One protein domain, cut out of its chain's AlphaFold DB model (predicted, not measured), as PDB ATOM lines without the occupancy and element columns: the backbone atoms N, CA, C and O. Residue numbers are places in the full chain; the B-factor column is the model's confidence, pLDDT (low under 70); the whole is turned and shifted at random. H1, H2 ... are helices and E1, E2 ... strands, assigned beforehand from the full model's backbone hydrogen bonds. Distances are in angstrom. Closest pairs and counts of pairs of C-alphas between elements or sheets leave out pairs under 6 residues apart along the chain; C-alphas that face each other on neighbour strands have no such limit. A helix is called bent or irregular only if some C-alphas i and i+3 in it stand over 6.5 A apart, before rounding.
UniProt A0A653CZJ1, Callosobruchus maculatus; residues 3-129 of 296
ATOM      1  N   GLU A   3      14.715  34.319 -33.594       94.94
ATOM      2  CA  GLU A   3      13.830  34.358 -34.759       94.94
ATOM      3  C   GLU A   3      14.360  33.441 -35.876       94.94
ATOM      4  O   GLU A   3      15.532  33.539 -36.257       94.94
ATOM      5  N   ILE A   4      13.504  32.583 -36.444       94.12
ATOM      6  CA  ILE A   4      13.903  31.543 -37.418       94.12
ATOM      7  C   ILE A   4      14.572  32.092 -38.686       94.12
ATOM      8  O   ILE A   4      15.254  31.364 -39.410       94.12
ATOM      9  N   LEU A   5      14.365  33.375 -38.994       92.38
ATOM     10  CA  LEU A   5      14.974  34.032 -40.149       92.38
ATOM     11  C   LEU A   5      16.488  34.215 -39.988       92.38
ATOM     12  O   LEU A   5      17.196  34.281 -41.002       92.38
ATOM     13  N   PHE A   6      16.974  34.233 -38.744       94.56
ATOM     14  CA  PHE A   6      18.351  34.546 -38.369       94.56
ATOM     15  C   PHE A   6      18.988  33.421 -37.532       94.56
ATOM     16  O   PHE A   6      19.432  33.670 -36.408       94.56
ATOM     17  N   PRO A   7      19.089  32.184 -38.061       93.81
ATOM     18  CA  PRO A   7      19.585  31.038 -37.298       93.81
ATOM     19  C   PRO A   7      21.042  31.207 -36.840       93.81
ATOM     20  O   PRO A   7      21.453  30.584 -35.875       93.81
ATOM     21  N   GLN A   8      21.820  32.102 -37.458       95.12
ATOM     22  CA  GLN A   8      23.161  32.441 -36.977       95.12
ATOM     23  C   GLN A   8      23.166  33.021 -35.552       95.12
ATOM     24  O   GLN A   8      24.161  32.912 -34.853       95.12
ATOM     25  N   LEU A   9      22.065  33.612 -35.076       96.50
ATOM     26  CA  LEU A   9      21.999  34.129 -33.706       96.50
ATOM     27  C   LEU A   9      21.903  33.010 -32.653       96.50
ATOM     28  O   LEU A   9      22.049  33.285 -31.465       96.50
ATOM     29  N   LEU A  10      21.724  31.748 -33.062       97.19
ATOM     30  CA  LEU A  10      21.796  30.590 -32.163       97.19
ATOM     31  C   LEU A  10      23.185  30.414 -31.531       97.19
ATOM     32  O   LEU A  10      23.283  29.793 -30.479       97.19
ATOM     33  N   ILE A  11      24.237  31.022 -32.098       97.12
ATOM     34  CA  ILE A  11      25.593  31.016 -31.525       97.12
ATOM     35  C   ILE A  11      25.635  31.515 -30.076       97.12
ATOM     36  O   ILE A  11      26.453  31.060 -29.281       97.12
ATOM     37  N   PHE A  12      24.724  32.414 -29.693       96.12
ATOM     38  CA  PHE A  12      24.644  32.893 -28.316       96.12
ATOM     39  C   PHE A  12      24.259  31.786 -27.328       96.12
ATOM     40  O   PHE A  12      24.680  31.846 -26.178       96.12
ATOM     41  N   GLY A  13      23.541  30.748 -27.770       95.38
ATOM     42  CA  GLY A  13      23.285  29.561 -26.953       95.38
ATOM     43  C   GLY A  13      24.565  28.835 -26.546       95.38
ATOM     44  O   GLY A  13      24.709  28.459 -25.388       95.38
ATOM     45  N   GLU A  14      25.532  28.723 -27.460       93.25
ATOM     46  CA  GLU A  14      26.852  28.143 -27.167       93.25
ATOM     47  C   GLU A  14      27.640  29.010 -26.190       93.25
ATOM     48  O   GLU A  14      28.187  28.519 -25.204       93.25
ATOM     49  N   LEU A  15      27.686  30.317 -26.462       94.25
ATOM     50  CA  LEU A  15      28.480  31.264 -25.682       94.25
ATOM     51  C   LEU A  15      27.989  31.362 -24.237       94.25
ATOM     52  O   LEU A  15      28.796  31.411 -23.311       94.25
ATOM     53  N   PHE A  16      26.670  31.361 -24.046       95.69
ATOM     54  CA  PHE A  16      26.048  31.445 -22.727       95.69
ATOM     55  C   PHE A  16      25.698  30.081 -22.127       95.69
ATOM     56  O   PHE A  16      25.198  30.037 -21.006       95.69
ATOM     57  N   LYS A  17      25.977  28.981 -22.841       95.12
ATOM     58  CA  LYS A  17      25.674  27.602 -22.429       95.12
ATOM     59  C   LYS A  17      24.220  27.438 -21.983       95.12
ATOM     60  O   LYS A  17      23.949  26.934 -20.893       95.12
ATOM     61  N   CYS A  18      23.287  27.904 -22.808       95.69
ATOM     62  CA  CYS A  18      21.868  27.898 -22.482       95.69
ATOM     63  C   CYS A  18      21.011  27.218 -23.562       95.69
ATOM     64  O   CYS A  18      21.398  27.200 -24.734       95.69
ATOM     65  N   PRO A  19      19.832  26.698 -23.169       95.06
ATOM     66  CA  PRO A  19      18.787  26.244 -24.076       95.06
ATOM     67  C   PRO A  19      18.559  27.173 -25.262       95.06
ATOM     68  O   PRO A  19      18.328  28.380 -25.096       95.06
ATOM     69  N   THR A  20      18.560  26.606 -26.468       96.25
ATOM     70  CA  THR A  20      18.210  27.358 -27.671       96.25
ATOM     71  C   THR A  20      16.812  27.015 -28.140       96.25
ATOM     72  O   THR A  20      16.427  25.862 -28.324       96.25
ATOM     73  N   VAL A  21      16.039  28.078 -28.331       96.75
ATOM     74  CA  VAL A  21      14.638  28.006 -28.712       96.75
ATOM     75  C   VAL A  21      14.426  28.898 -29.919       96.75
ATOM     76  O   VAL A  21      14.793  30.078 -29.888       96.75
ATOM     77  N   LEU A  22      13.806  28.353 -30.956       97.06
ATOM     78  CA  LEU A  22      13.375  29.100 -32.128       97.06
ATOM     79  C   LEU A  22      11.993  29.724 -31.914       97.06
ATOM     80  O   LEU A  22      11.137  29.167 -31.233       97.06
ATOM     81  N   MET A  23      11.762  30.878 -32.527       95.56
ATOM     82  CA  MET A  23      10.465  31.546 -32.551       95.56
ATOM     83  C   MET A  23      10.192  32.114 -33.942       95.56
ATOM     84  O   MET A  23      11.122  32.488 -34.651       95.56
ATOM     85  N   SER A  24       8.925  32.153 -34.337       93.88
ATOM     86  CA  SER A  24       8.487  32.709 -35.613       93.88
ATOM     87  C   SER A  24       7.113  33.345 -35.480       93.88
ATOM     88  O   SER A  24       6.198  32.756 -34.899       93.88
ATOM     89  N   SER A  25       6.930  34.513 -36.095       90.81
ATOM     90  CA  SER A  25       5.630  35.194 -36.165       90.81
ATOM     91  C   SER A  25       4.656  34.587 -37.190       90.81
ATOM     92  O   SER A  25       3.543  35.088 -37.334       90.81
ATOM     93  N   PHE A  26       5.087  33.560 -37.925       89.81
ATOM     94  CA  PHE A  26       4.337  32.861 -38.974       89.81
ATOM     95  C   PHE A  26       4.586  31.336 -38.899       89.81
ATOM     96  O   PHE A  26       5.447  30.913 -38.122       89.81
ATOM     97  N   PRO A  27       3.912  30.486 -39.706       89.25
ATOM     98  CA  PRO A  27       4.014  29.024 -39.603       89.25
ATOM     99  C   PRO A  27       5.404  28.412 -39.827       89.25
ATOM    100  O   PRO A  27       5.540  27.209 -39.663       89.25
ATOM    101  N   GLY A  28       6.409  29.195 -40.225       89.88
ATOM    102  CA  GLY A  28       7.761  28.717 -40.493       89.88
ATOM    103  C   GLY A  28       7.984  28.218 -41.920       89.88
ATOM    104  O   GLY A  28       7.059  27.930 -42.680       89.88
ATOM    105  N   TYR A  29       9.257  28.131 -42.310       90.25
ATOM    106  CA  TYR A  29       9.655  27.525 -43.581       90.25
ATOM    107  C   TYR A  29       9.851  26.017 -43.438       90.25
ATOM    108  O   TYR A  29      10.274  25.528 -42.391       90.25
ATOM    109  N   PHE A  30       9.638  25.274 -44.526       91.31
ATOM    110  CA  PHE A  30       9.809  23.819 -44.526       91.31
ATOM    111  C   PHE A  30      11.213  23.374 -44.090       91.31
ATOM    112  O   PHE A  30      11.314  22.376 -43.397       91.31
ATOM    113  N   HIS A  31      12.283  24.107 -44.411       91.94
ATOM    114  CA  HIS A  31      13.640  23.707 -44.014       91.94
ATOM    115  C   HIS A  31      13.889  23.835 -42.505       91.94
ATOM    116  O   HIS A  31      14.612  23.021 -41.943       91.94
ATOM    117  N   ILE A  32      13.248  24.801 -41.839       94.31
ATOM    118  CA  ILE A  32      13.273  24.903 -40.373       94.31
ATOM    119  C   ILE A  32      12.479  23.750 -39.762       94.31
ATOM    120  O   ILE A  32      12.925  23.125 -38.809       94.31
ATOM    121  N   HIS A  33      11.335  23.405 -40.356       94.69
ATOM    122  CA  HIS A  33      10.602  22.207 -39.962       94.69
ATOM    123  C   HIS A  33      11.447  20.937 -40.105       94.69
ATOM    124  O   HIS A  33      11.448  20.136 -39.178       94.69
ATOM    125  N   GLY A  34      12.181  20.779 -41.208       93.56
ATOM    126  CA  GLY A  34      13.087  19.649 -41.420       93.56
ATOM    127  C   GLY A  34      14.202  19.567 -40.385       93.56
ATOM    128  O   GLY A  34      14.444  18.486 -39.864       93.56
ATOM    129  N   ALA A  35      14.817  20.701 -40.035       93.38
ATOM    130  CA  ALA A  35      15.833  20.765 -38.980       93.38
ATOM    131  C   ALA A  35      15.297  20.314 -37.607       93.38
ATOM    132  O   ALA A  35      16.033  19.770 -36.799       93.38
ATOM    133  N   LEU A  36      13.995  20.484 -37.364       94.69
ATOM    134  CA  LEU A  36      13.315  20.032 -36.145       94.69
ATOM    135  C   LEU A  36      12.782  18.588 -36.240       94.69
ATOM    136  O   LEU A  36      12.105  18.136 -35.320       94.69
ATOM    137  N   GLY A  37      13.017  17.882 -37.352       93.81
ATOM    138  CA  GLY A  37      12.508  16.527 -37.598       93.81
ATOM    139  C   GLY A  37      11.058  16.455 -38.097       93.81
ATOM    140  O   GLY A  37      10.485  15.371 -38.194       93.81
ATOM    141  N   ASN A  38      10.436  17.586 -38.437       94.88
ATOM    142  CA  ASN A  38       9.066  17.624 -38.948       94.88
ATOM    143  C   ASN A  38       8.999  17.311 -40.454       94.88
ATOM    144  O   ASN A  38       9.931  17.571 -41.218       94.88
ATOM    145  N   SER A  39       7.828  16.863 -40.919       92.56
ATOM    146  CA  SER A  39       7.592  16.605 -42.344       92.56
ATOM    147  C   SER A  39       7.769  17.864 -43.208       92.56
ATOM    148  O   SER A  39       7.270  18.951 -42.893       92.56
ATOM    149  N   MET A  40       8.443  17.701 -44.347       93.44
ATOM    150  CA  MET A  40       8.685  18.753 -45.341       93.44
ATOM    151  C   MET A  40       7.929  18.528 -46.657       93.44
ATOM    152  O   MET A  40       8.301  19.092 -47.682       93.44
ATOM    153  N   HIS A  41       6.892  17.687 -46.660       93.69
ATOM    154  CA  HIS A  41       6.247  17.247 -47.897       93.69
ATOM    155  C   HIS A  41       5.757  18.438 -48.757       93.69
ATOM    156  O   HIS A  41       4.821  19.133 -48.351       93.69
ATOM    157  N   PRO A  42       6.290  18.651 -49.977       93.25
ATOM    158  CA  PRO A  42       6.101  19.901 -50.725       93.25
ATOM    159  C   PRO A  42       4.688  20.108 -51.271       93.25
ATOM    160  O   PRO A  42       4.302  21.221 -51.607       93.25
ATOM    161  N   ILE A  43       3.900  19.041 -51.382       93.19
ATOM    162  CA  ILE A  43       2.495  19.115 -51.811       93.19
ATOM    163  C   ILE A  43       1.552  19.367 -50.625       93.19
ATOM    164  O   ILE A  43       0.580  20.100 -50.769       93.19
ATOM    165  N   VAL A  44       1.835  18.777 -49.458       91.94
ATOM    166  CA  VAL A  44       1.000  18.924 -48.255       91.94
ATOM    167  C   VAL A  44       1.285  20.265 -47.576       91.94
ATOM    168  O   VAL A  44       0.362  20.935 -47.121       91.94
ATOM    169  N   TYR A  45       2.553  20.682 -47.568       91.81
ATOM    170  CA  TYR A  45       3.035  21.934 -46.989       91.81
ATOM    171  C   TYR A  45       3.757  22.771 -48.053       91.81
ATOM    172  O   TYR A  45       4.979  22.937 -47.982       91.81
ATOM    173  N   PRO A  46       3.030  23.270 -49.069       92.25
ATOM    174  CA  PRO A  46       3.641  24.063 -50.120       92.25
ATOM    175  C   PRO A  46       4.266  25.338 -49.552       92.25
ATOM    176  O   PRO A  46       3.817  25.904 -48.553       92.25
ATOM    177  N   SER A  47       5.319  25.795 -50.225       90.31
ATOM    178  CA  SER A  47       6.020  27.029 -49.879       90.31
ATOM    179  C   SER A  47       5.062  28.221 -49.845       90.31
ATOM    180  O   SER A  47       4.296  28.423 -50.786       90.31
ATOM    181  N   ILE A  48       5.202  29.073 -48.826       87.00
ATOM    182  CA  ILE A  48       4.452  30.334 -48.697       87.00
ATOM    183  C   ILE A  48       4.693  31.308 -49.863       87.00
ATOM    184  O   ILE A  48       3.983  32.293 -49.982       87.00
ATOM    185  N   ARG A  49       5.694  31.046 -50.723       86.31
ATOM    186  CA  ARG A  49       5.955  31.829 -51.944       86.31
ATOM    187  C   ARG A  49       4.910  31.633 -53.045       86.31
ATOM    188  O   ARG A  49       4.943  32.392 -54.007       86.31
ATOM    189  N   PHE A  50       4.051  30.621 -52.946       90.88
ATOM    190  CA  PHE A  50       3.045  30.335 -53.964       90.88
ATOM    191  C   PHE A  50       1.627  30.458 -53.404       90.88
ATOM    192  O   PHE A  50       1.405  30.119 -52.238       90.88
ATOM    193  N   PRO A  51       0.640  30.806 -54.249       91.12
ATOM    194  CA  PRO A  51      -0.785  30.772 -53.916       91.12
ATOM    195  C   PRO A  51      -1.330  29.333 -53.841       91.12
ATOM    196  O   PRO A  51      -2.422  29.034 -54.313       91.12
ATOM    197  N   PHE A  52      -0.561  28.395 -53.290       92.69
ATOM    198  CA  PHE A  52      -0.951  26.994 -53.204       92.69
ATOM    199  C   PHE A  52      -1.581  26.718 -51.848       92.69
ATOM    200  O   PHE A  52      -0.930  26.857 -50.807       92.69
ATOM    201  N   PHE A  53      -2.841  26.291 -51.866       90.56
ATOM    202  CA  PHE A  53      -3.558  25.868 -50.674       90.56
ATOM    203  C   PHE A  53      -4.676  24.880 -51.020       90.56
ATOM    204  O   PHE A  53      -5.680  25.281 -51.597       90.56
ATOM    205  N   ARG A  54      -4.516  23.619 -50.588       86.56
ATOM    206  CA  ARG A  54      -5.436  22.483 -50.813       86.56
ATOM    207  C   ARG A  54      -5.729  22.183 -52.297       86.56
ATOM    208  O   ARG A  54      -5.682  23.048 -53.153       86.56
ATOM    209  N   ASN A  55      -6.020  20.917 -52.603       88.62
ATOM    210  CA  ASN A  55      -6.462  20.465 -53.934       88.62
ATOM    211  C   ASN A  55      -5.575  20.925 -55.113       88.62
ATOM    212  O   ASN A  55      -6.081  21.320 -56.158       88.62
ATOM    213  N   LEU A  56      -4.248  20.849 -54.951       93.38
ATOM    214  CA  LEU A  56      -3.290  21.253 -55.984       93.38
ATOM    215  C   LEU A  56      -3.452  20.393 -57.247       93.38
ATOM    216  O   LEU A  56      -3.418  19.156 -57.181       93.38
ATOM    217  N   SER A  57      -3.537  21.052 -58.398       96.06
ATOM    218  CA  SER A  57      -3.470  20.435 -59.724       96.06
ATOM    219  C   SER A  57      -2.119  19.756 -59.963       96.06
ATOM    220  O   SER A  57      -1.131  20.010 -59.271       96.06
ATOM    221  N   PHE A  58      -2.033  18.902 -60.987       97.25
ATOM    222  CA  PHE A  58      -0.766  18.247 -61.337       97.25
ATOM    223  C   PHE A  58       0.366  19.256 -61.588       97.25
ATOM    224  O   PHE A  58       1.469  19.081 -61.070       97.25
ATOM    225  N   LYS A  59       0.077  20.347 -62.310       97.44
ATOM    226  CA  LYS A  59       1.050  21.408 -62.593       97.44
ATOM    227  C   LYS A  59       1.539  22.084 -61.311       97.44
ATOM    228  O   LYS A  59       2.740  22.266 -61.146       97.44
ATOM    229  N   GLU A  60       0.642  22.416 -60.387       96.69
ATOM    230  CA  GLU A  60       1.011  23.048 -59.111       96.69
ATOM    231  C   GLU A  60       1.823  22.101 -58.222       96.69
ATOM    232  O   GLU A  60       2.813  22.517 -57.623       96.69
ATOM    233  N   ARG A  61       1.474  20.806 -58.189       97.44
ATOM    234  CA  ARG A  61       2.265  19.776 -57.494       97.44
ATOM    235  C   ARG A  61       3.677  19.664 -58.061       97.44
ATOM    236  O   ARG A  61       4.634  19.594 -57.287       97.44
ATOM    237  N   LEU A  62       3.811  19.677 -59.387       97.88
ATOM    238  CA  LEU A  62       5.107  19.648 -60.061       97.88
ATOM    239  C   LEU A  62       5.934  20.894 -59.722       97.88
ATOM    240  O   LEU A  62       7.066  20.761 -59.264       97.88
ATOM    241  N   VAL A  63       5.354  22.092 -59.859       97.44
ATOM    242  CA  VAL A  63       6.021  23.363 -59.521       97.44
ATOM    243  C   VAL A  63       6.448  23.385 -58.056       97.44
ATOM    244  O   VAL A  63       7.598  23.711 -57.766       97.44
ATOM    245  N   SER A  64       5.563  22.989 -57.134       97.00
ATOM    246  CA  SER A  64       5.882  22.948 -55.703       97.00
ATOM    247  C   SER A  64       7.044  21.998 -55.410       97.00
ATOM    248  O   SER A  64       7.946  22.333 -54.644       97.00
ATOM    249  N   THR A  65       7.064  20.830 -56.058       97.19
ATOM    250  CA  THR A  65       8.110  19.816 -55.862       97.19
ATOM    251  C   THR A  65       9.451  20.267 -56.432       97.19
ATOM    252  O   THR A  65      10.460  20.191 -55.738       97.19
ATOM    253  N   VAL A  66       9.476  20.794 -57.660       97.31
ATOM    254  CA  VAL A  66      10.704  21.312 -58.289       97.31
ATOM    255  C   VAL A  66      11.286  22.453 -57.462       97.31
ATOM    256  O   VAL A  66      12.478  22.460 -57.162       97.31
ATOM    257  N   TYR A  67      10.436  23.387 -57.037       96.25
ATOM    258  CA  TYR A  67      10.843  24.481 -56.170       96.25
ATOM    259  C   TYR A  67      11.394  23.981 -54.829       96.25
ATOM    260  O   TYR A  67      12.388  24.507 -54.331       96.25
ATOM    261  N   PHE A  68      10.754  22.980 -54.227       96.75
ATOM    262  CA  PHE A  68      11.214  22.388 -52.977       96.75
ATOM    263  C   PHE A  68      12.598  21.754 -53.124       96.75
ATOM    264  O   PHE A  68      13.471  22.036 -52.306       96.75
ATOM    265  N   LEU A  69      12.821  20.966 -54.180       96.88
ATOM    266  CA  LEU A  69      14.115  20.338 -54.457       96.88
ATOM    267  C   LEU A  69      15.203  21.380 -54.707       96.88
ATOM    268  O   LEU A  69      16.268  21.302 -54.106       96.88
ATOM    269  N   ASP A  70      14.924  22.391 -55.534       96.12
ATOM    270  CA  ASP A  70      15.824  23.531 -55.720       96.12
ATOM    271  C   ASP A  70      16.167  24.173 -54.370       96.12
ATOM    272  O   ASP A  70      17.334  24.344 -54.006       96.12
ATOM    273  N   HIS A  71      15.148  24.518 -53.591       94.50
ATOM    274  CA  HIS A  71      15.381  25.235 -52.359       94.50
ATOM    275  C   HIS A  71      16.173  24.392 -51.349       94.50
ATOM    276  O   HIS A  71      17.067  24.930 -50.697       94.50
ATOM    277  N   LEU A  72      15.876  23.098 -51.228       94.81
ATOM    278  CA  LEU A  72      16.560  22.187 -50.314       94.81
ATOM    279  C   LEU A  72      18.004  21.908 -50.749       94.81
ATOM    280  O   LEU A  72      18.899  21.934 -49.914       94.81
ATOM    281  N   LEU A  73      18.237  21.674 -52.043       96.19
ATOM    282  CA  LEU A  73      19.541  21.252 -52.563       96.19
ATOM    283  C   LEU A  73      20.473  22.424 -52.896       96.19
ATOM    284  O   LEU A  73      21.687  22.246 -52.923       96.19
ATOM    285  N   ARG A  74      19.933  23.619 -53.164       96.38
ATOM    286  CA  ARG A  74      20.724  24.798 -53.554       96.38
ATOM    287  C   ARG A  74      20.559  25.966 -52.593       96.38
ATOM    288  O   ARG A  74      21.541  26.402 -51.996       96.38
ATOM    289  N   HIS A  75      19.342  26.478 -52.409       94.19
ATOM    290  CA  HIS A  75      19.155  27.743 -51.685       94.19
ATOM    291  C   HIS A  75      19.448  27.648 -50.177       94.19
ATOM    292  O   HIS A  75      20.054  28.567 -49.626       94.19
ATOM    293  N   VAL A  76      19.020  26.575 -49.490       94.75
ATOM    294  CA  VAL A  76      19.310  26.388 -48.055       94.75
ATOM    295  C   VAL A  76      20.818  26.241 -47.825       94.75
ATOM    296  O   VAL A  76      21.344  27.050 -47.058       94.75
ATOM    297  N   PRO A  77      21.539  25.330 -48.516       96.06
ATOM    298  CA  PRO A  77      22.986  25.216 -48.366       96.06
ATOM    299  C   PRO A  77      23.711  26.539 -48.619       96.06
ATOM    300  O   PRO A  77      24.509  26.962 -47.793       96.06
ATOM    301  N   GLN A  78      23.374  27.257 -49.696       96.56
ATOM    302  CA  GLN A  78      23.981  28.560 -49.991       96.56
ATOM    303  C   GLN A  78      23.734  29.590 -48.880       96.56
ATOM    304  O   GLN A  78      24.660  30.288 -48.457       96.56
ATOM    305  N   LYS A  79      22.493  29.681 -48.376       94.88
ATOM    306  CA  LYS A  79      22.144  30.579 -47.266       94.88
ATOM    307  C   LYS A  79      22.942  30.225 -46.012       94.88
ATOM    308  O   LYS A  79      23.457  31.127 -45.352       94.88
ATOM    309  N   TYR A  80      23.040  28.941 -45.683       96.19
ATOM    310  CA  TYR A  80      23.728  28.472 -44.485       96.19
ATOM    311  C   TYR A  80      25.235  28.668 -44.593       96.19
ATOM    312  O   TYR A  80      25.809  29.219 -43.666       96.19
ATOM    313  N   THR A  81      25.855  28.385 -45.740       97.12
ATOM    314  CA  THR A  81      27.273  28.693 -45.990       97.12
ATOM    315  C   THR A  81      27.573  30.176 -45.787       97.12
ATOM    316  O   THR A  81      28.527  30.526 -45.094       97.12
ATOM    317  N   ARG A  82      26.732  31.070 -46.327       97.12
ATOM    318  CA  ARG A  82      26.895  32.519 -46.128       97.12
ATOM    319  C   ARG A  82      26.781  32.910 -44.654       97.12
ATOM    320  O   ARG A  82      27.565  33.720 -44.170       97.12
ATOM    321  N   ASN A  83      25.814  32.344 -43.941       97.25
ATOM    322  CA  ASN A  83      25.621  32.607 -42.520       97.25
ATOM    323  C   ASN A  83      26.767  32.032 -41.662       97.25
ATOM    324  O   ASN A  83      27.215  32.702 -40.739       97.25
ATOM    325  N   THR A  84      27.301  30.858 -41.999       97.94
ATOM    326  CA  THR A  84      28.492  30.274 -41.361       97.94
ATOM    327  C   THR A  84      29.726  31.146 -41.583       97.94
ATOM    328  O   THR A  84      30.497  31.359 -40.652       97.94
ATOM    329  N   ALA A  85      29.903  31.726 -42.773       97.94
ATOM    330  CA  ALA A  85      30.993  32.672 -43.017       97.94
ATOM    331  C   ALA A  85      30.884  33.922 -42.124       97.94
ATOM    332  O   ALA A  85      31.888  34.411 -41.611       97.94
ATOM    333  N   ILE A  86      29.663  34.416 -41.887       97.56
ATOM    334  CA  ILE A  86      29.411  35.505 -40.929       97.56
ATOM    335  C   ILE A  86      29.787  35.063 -39.510       97.56
ATOM    336  O   ILE A  86      30.469  35.808 -38.812       97.56
ATOM    337  N   LEU A  87      29.385  33.860 -39.093       98.19
ATOM    338  CA  LEU A  87      29.738  33.319 -37.779       98.19
ATOM    339  C   LEU A  87      31.252  33.268 -37.582       98.19
ATOM    340  O   LEU A  87      31.752  33.827 -36.613       98.19
ATOM    341  N   ARG A  88      31.986  32.689 -38.535       98.00
ATOM    342  CA  ARG A  88      33.446  32.562 -38.439       98.00
ATOM    343  C   ARG A  88      34.164  33.903 -38.428       98.00
ATOM    344  O   ARG A  88      35.092  34.100 -37.651       98.00
ATOM    345  N   LYS A  89      33.665  34.871 -39.202       98.00
ATOM    346  CA  LYS A  89      34.190  36.240 -39.209       98.00
ATOM    347  C   LYS A  89      34.110  36.918 -37.836       98.00
ATOM    348  O   LYS A  89      35.026  37.655 -37.488       98.00
ATOM    349  N   TYR A  90      33.019  36.726 -37.090       97.62
ATOM    350  CA  TYR A  90      32.776  37.461 -35.837       97.62
ATOM    351  C   TYR A  90      33.065  36.661 -34.562       97.62
ATOM    352  O   TYR A  90      33.328  37.264 -33.527       97.62
ATOM    353  N   PHE A  91      33.036  35.330 -34.625       97.00
ATOM    354  CA  PHE A  91      33.199  34.436 -33.473       97.00
ATOM    355  C   PHE A  91      34.401  33.485 -33.613       97.00
ATOM    356  O   PHE A  91      34.615  32.633 -32.754       97.00
ATOM    357  N   GLY A  92      35.210  33.657 -34.667       97.00
ATOM    358  CA  GLY A  92      36.426  32.891 -34.940       97.00
ATOM    359  C   GLY A  92      36.200  31.690 -35.859       97.00
ATOM    360  O   GLY A  92      35.100  31.153 -35.948       97.00
ATOM    361  N   GLU A  93      37.262  31.230 -36.525       96.19
ATOM    362  CA  GLU A  93      37.208  30.139 -37.521       96.19
ATOM    363  C   GLU A  93      36.611  28.828 -36.985       96.19
ATOM    364  O   GLU A  93      36.006  28.064 -37.737       96.19
ATOM    365  N   ASN A  94      36.715  28.604 -35.673       95.75
ATOM    366  CA  ASN A  94      36.180  27.426 -34.990       95.75
ATOM    367  C   ASN A  94      34.688  27.543 -34.628       95.75
ATOM    368  O   ASN A  94      34.149  26.631 -34.004       95.75
ATOM    369  N   ALA A  95      34.017  28.649 -34.970       97.56
ATOM    370  CA  ALA A  95      32.586  28.790 -34.734       97.56
ATOM    371  C   ALA A  95      31.804  27.676 -35.465       97.56
ATOM    372  O   ALA A  95      32.114  27.378 -36.630       97.56
ATOM    373  N   PRO A  96      30.791  27.072 -34.812       97.12
ATOM    374  CA  PRO A  96      29.963  26.040 -35.421       97.12
ATOM    375  C   PRO A  96      29.238  26.577 -36.653       97.12
ATOM    376  O   PRO A  96      28.922  27.767 -36.754       97.12
ATOM    377  N   ASP A  97      28.954  25.688 -37.598       97.31
ATOM    378  CA  ASP A  97      28.113  26.031 -38.733       97.31
ATOM    379  C   ASP A  97      26.626  26.102 -38.345       97.31
ATOM    380  O   ASP A  97      26.193  25.680 -37.272       97.31
ATOM    381  N   VAL A  98      25.822  26.679 -39.237       97.00
ATOM    382  CA  VAL A  98      24.386  26.866 -38.992       97.00
ATOM    383  C   VAL A  98      23.634  25.550 -38.775       97.00
ATOM    384  O   VAL A  98      22.684  25.549 -37.998       97.00
ATOM    385  N   ASN A  99      24.020  24.447 -39.426       95.81
ATOM    386  CA  ASN A  99      23.357  23.160 -39.200       95.81
ATOM    387  C   ASN A  99      23.668  22.647 -37.794       95.81
ATOM    388  O   ASN A  99      22.743  22.304 -37.072       95.81
ATOM    389  N   GLN A 100      24.931  22.714 -37.365       96.44
ATOM    390  CA  GLN A 100      25.331  22.323 -36.008       96.44
ATOM    391  C   GLN A 100      24.595  23.121 -34.925       96.44
ATOM    392  O   GLN A 100      24.260  22.582 -33.872       96.44
ATOM    393  N   LEU A 101      24.336  24.409 -35.174       97.25
ATOM    394  CA  LEU A 101      23.530  25.239 -34.278       97.25
ATOM    395  C   LEU A 101      22.048  24.843 -34.287       97.25
ATOM    396  O   LEU A 101      21.409  24.849 -33.238       97.25
ATOM    397  N   LEU A 102      21.491  24.507 -35.454       96.25
ATOM    398  CA  LEU A 102      20.103  24.060 -35.582       96.25
ATOM    399  C   LEU A 102      19.866  22.687 -34.942       96.25
ATOM    400  O   LEU A 102      18.821  22.498 -34.328       96.25
ATOM    401  N   ASP A 103      20.836  21.774 -35.016       94.38
ATOM    402  CA  ASP A 103      20.772  20.439 -34.399       94.38
ATOM    403  C   ASP A 103      20.673  20.499 -32.864       94.38
ATOM    404  O   ASP A 103      20.243  19.542 -32.222       94.38
ATOM    405  N   LYS A 104      21.054  21.632 -32.264       94.75
ATOM    406  CA  LYS A 104      20.981  21.890 -30.819       94.75
ATOM    407  C   LYS A 104      19.726  22.653 -30.393       94.75
ATOM    408  O   LYS A 104      19.595  23.008 -29.221       94.75
ATOM    409  N   VAL A 105      18.812  22.932 -31.323       96.50
ATOM    410  CA  VAL A 105      17.533  23.565 -30.998       96.50
ATOM    411  C   VAL A 105      16.645  22.562 -30.278       96.50
ATOM    412  O   VAL A 105      16.244  21.543 -30.833       96.50
ATOM    413  N   GLU A 106      16.284  22.893 -29.045       94.69
ATOM    414  CA  GLU A 106      15.464  22.024 -28.199       94.69
ATOM    415  C   GLU A 106      13.971  22.216 -28.467       94.69
ATOM    416  O   GLU A 106      13.172  21.294 -28.297       94.69
ATOM    417  N   MET A 107      13.576  23.423 -28.884       95.88
ATOM    418  CA  MET A 107      12.176  23.770 -29.093       95.88
ATOM    419  C   MET A 107      11.998  24.885 -30.123       95.88
ATOM    420  O   MET A 107      12.839  25.772 -30.261       95.88
ATOM    421  N   ALA A 108      10.869  24.877 -30.819       96.69
ATOM    422  CA  ALA A 108      10.465  25.932 -31.729       96.69
ATOM    423  C   ALA A 108       9.008  26.331 -31.516       96.69
ATOM    424  O   ALA A 108       8.120  25.483 -31.440       96.69
ATOM    425  N   PHE A 109       8.774  27.636 -31.496       95.62
ATOM    426  CA  PHE A 109       7.459  28.224 -31.346       95.62
ATOM    427  C   PHE A 109       7.013  28.949 -32.617       95.62
ATOM    428  O   PHE A 109       7.689  29.860 -33.098       95.62
ATOM    429  N   PHE A 110       5.844  28.590 -33.138       94.50
ATOM    430  CA  PHE A 110       5.272  29.188 -34.340       94.50
ATOM    431  C   PHE A 110       3.946  29.882 -34.025       94.50
ATOM    432  O   PHE A 110       2.991  29.267 -33.545       94.50
ATOM    433  N   ASN A 111       3.859  31.174 -34.334       92.88
ATOM    434  CA  ASN A 111       2.608  31.916 -34.264       92.88
ATOM    435  C   ASN A 111       1.774  31.658 -35.526       92.88
ATOM    436  O   ASN A 111       1.920  32.340 -36.539       92.88
ATOM    437  N   ALA A 112       0.935  30.627 -35.477       89.81
ATOM    438  CA  ALA A 112      -0.016  30.329 -36.535       89.81
ATOM    439  C   ALA A 112      -1.191  29.505 -36.006       89.81
ATOM    440  O   ALA A 112      -0.990  28.475 -35.361       89.81
ATOM    441  N   HIS A 113      -2.416  29.916 -36.340       89.25
ATOM    442  CA  HIS A 113      -3.608  29.150 -35.981       89.25
ATOM    443  C   HIS A 113      -3.830  27.985 -36.978       89.25
ATOM    444  O   HIS A 113      -3.938  28.239 -38.189       89.25
ATOM    445  N   PRO A 114      -3.964  26.714 -36.533       85.56
ATOM    446  CA  PRO A 114      -4.229  25.569 -37.418       85.56
ATOM    447  C   PRO A 114      -5.543  25.697 -38.196       85.56
ATOM    448  O   PRO A 114      -5.621  25.322 -39.365       85.56
ATOM    449  N   ALA A 115      -6.570  26.289 -37.579       85.25
ATOM    450  CA  ALA A 115      -7.821  26.606 -38.269       85.25
ATOM    451  C   ALA A 115      -7.620  27.495 -39.504       85.25
ATOM    452  O   ALA A 115      -8.351  27.302 -40.465       85.25
ATOM    453  N   LEU A 116      -6.630  28.397 -39.543       86.00
ATOM    454  CA  LEU A 116      -6.333  29.207 -40.730       86.00
ATOM    455  C   LEU A 116      -5.357  28.494 -41.681       86.00
ATOM    456  O   LEU A 116      -5.596  28.425 -42.885       86.00
ATOM    457  N   ASN A 117      -4.280  27.924 -41.139       85.75
ATOM    458  CA  ASN A 117      -3.147  27.419 -41.923       85.75
ATOM    459  C   ASN A 117      -3.274  25.954 -42.366       85.75
ATOM    460  O   ASN A 117      -2.549  25.517 -43.257       85.75
ATOM    461  N   GLY A 118      -4.229  25.217 -41.801       85.88
ATOM    462  CA  GLY A 118      -4.367  23.776 -41.972       85.88
ATOM    463  C   GLY A 118      -3.553  22.980 -40.944       85.88
ATOM    464  O   GLY A 118      -2.668  23.526 -40.284       85.88
ATOM    465  N   PRO A 119      -3.863  21.682 -40.783       86.25
ATOM    466  CA  PRO A 119      -3.136  20.818 -39.865       86.25
ATOM    467  C   PRO A 119      -1.726  20.536 -40.392       86.25
ATOM    468  O   PRO A 119      -1.541  20.236 -41.573       86.25
ATOM    469  N   ARG A 120      -0.735  20.573 -39.500       89.31
ATOM    470  CA  ARG A 120       0.647  20.178 -39.782       89.31
ATOM    471  C   ARG A 120       1.081  19.110 -38.790       89.31
ATOM    472  O   ARG A 120       0.915  19.293 -37.591       89.31
ATOM    473  N   LEU A 121       1.644  18.017 -39.299       89.69
ATOM    474  CA  LEU A 121       2.256  16.990 -38.461       89.69
ATOM    475  C   LEU A 121       3.588  17.520 -37.940       89.69
ATOM    476  O   LEU A 121       4.472  17.857 -38.738       89.69
ATOM    477  N   VAL A 122       3.705  17.615 -36.618       93.50
ATOM    478  CA  VAL A 122       4.902  18.110 -35.941       93.50
ATOM    479  C   VAL A 122       5.256  17.271 -34.715       93.50
ATOM    480  O   VAL A 122       4.382  16.638 -34.125       93.50
ATOM    481  N   GLY A 123       6.542  17.245 -34.367       93.50
ATOM    482  CA  GLY A 123       7.063  16.604 -33.162       93.50
ATOM    483  C   GLY A 123       6.830  17.435 -31.896       93.50
ATOM    484  O   GLY A 123       6.420  18.592 -31.953       93.50
ATOM    485  N   GLN A 124       7.137  16.848 -30.736       94.19
ATOM    486  CA  GLN A 124       6.936  17.477 -29.419       94.19
ATOM    487  C   GLN A 124       7.787  18.740 -29.200       94.19
ATOM    488  O   GLN A 124       7.420  19.603 -28.408       94.19
ATOM    489  N   ASN A 125       8.896  18.877 -29.930       95.19
ATOM    490  CA  ASN A 125       9.759  20.061 -29.920       95.19
ATOM    491  C   ASN A 125       9.172  21.249 -30.705       95.19
ATOM    492  O   ASN A 125       9.801  22.299 -30.786       95.19
ATOM    493  N   THR A 126       8.003  21.106 -31.331       95.94
ATOM    494  CA  THR A 126       7.415  22.130 -32.193       95.94
ATOM    495  C   THR A 126       6.025  22.510 -31.698       95.94
ATOM    496  O   THR A 126       5.083  21.726 -31.782       95.94
ATOM    497  N   ILE A 127       5.885  23.746 -31.225       94.06
ATOM    498  CA  ILE A 127       4.667  24.246 -30.592       94.06
ATOM    499  C   ILE A 127       4.070  25.368 -31.438       94.06
ATOM    500  O   ILE A 127       4.740  26.339 -31.786       94.06
ATOM    501  N   PHE A 128       2.778  25.255 -31.742       92.31
ATOM    502  CA  PHE A 128       2.004  26.350 -32.319       92.31
ATOM    503  C   PHE A 128       1.268  27.091 -31.206       92.31
ATOM    504  O   PHE A 128       0.465  26.485 -30.503       92.31
ATOM    505  N   PHE A 129       1.480  28.403 -31.078       84.88
ATOM    506  CA  PHE A 129       0.810  29.231 -30.059       84.88
ATOM    507  C   PHE A 129      -0.683  29.474 -30.323       84.88
ATOM    508  O   PHE A 129      -1.321  30.244 -29.616       84.88
TER     509      PHE A 129
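What this domain is: This is residues 3 to 129 of the 296 residues of a protein of Callosobruchus maculatus (UniProt A0A653CZJ1). One long, bent helix, H3, runs along one side of an elongated domain, and a small sheet of three strands, E1, E2 and E3, forms the opposite side; the short helices H1, H2 and H4 sit between the two. H1 and H4 pack together on arm H3b, while near arm H3a the space is taken by a long stretch with no named element, residues 36 to 57. The printed part has 127 residues, with elements in the order H1, E1, H2, H3, H4, E2, H5, E3; the sheet runs E1, E2, E3, parallel throughout, and the class is mostly helix. The whole is compact, with a radius of gyration of the C-alphas of 15.7 A and spans of 49 by 30 by 19 A.

How they stand to each other: Begin at H1, residues 7 to 16, which only grazes the sheet with residues 7 to 14. E1, residues 20 to 24, is the parallel neighbour of E2, residues 105 to 110: look for N 22 and O 107, 2.8 A apart. H2, residues 30 to 35, only just grazes the sheet. H3, residues 58 to 91, was assigned as one helix by its hydrogen bonds but is bent, with C-alphas 73 and 76 6.8 A apart; its arms H3a, residues 58 to 73, and H3b, residues 76 to 91, stand at a shallow tilt of 28 degrees. H2 is close to H3a but not clearly touching, the C-alphas of His 31 and Leu 72 being closest at 7.1 A. H3b touches H1 with residues 83 to 87 alone, closest at the C-alphas of Gln 8 and Asn 83, 6.1 A, the same way at a steep tilt of 37 degrees, only just past shallow. H4, residues 98 to 102, touches H1, with the C-alphas of Leu 10 and Leu 101 closest at 6.0 A. H4 also touches H3b, with the C-alphas of Tyr 80 and Val 98 closest at 5.8 A. H5, residues 114 to 117, touches no helix. E3, residues 126 to 128, is the parallel neighbour of E2, with N 127 and O 108 2.8 A apart. E2, H5, E3 is a strand-helix-strand unit, two parallel neighbour strands with a helix between, and its crossover is right-handed; E1, H2 H3 H4, E2 is another. Every O i to N i+4 pair is within hydrogen-bond range in H2, H3a, H3b and H4; H1 has 2 of 6, beside 6 of 7 O i to N i+3 pairs, and H5 is too short for an O i to N i+4 pair.

Where its parts are: Find C-alpha 7 at (19.585, 31.038, -37.298); H1 runs from there for 15.9 A. From C-alpha 58 at (-0.766, 18.247, -61.337) H3a runs 22.3 A, and H3b runs 21.7 A. E1 measures 13.6 A and E2 13.9 A; E3 ends at C-alpha 128, (2.004, 26.350, -32.319).

The domain as a whole: The C-alphas farthest apart are those of Phe 16 and Phe 58, 48.8 A. The printed part has no cut; the link from H2 to H3, 22 residues, is long. The mean pLDDT of the printed part is 94.1, and no printed residue is under 70.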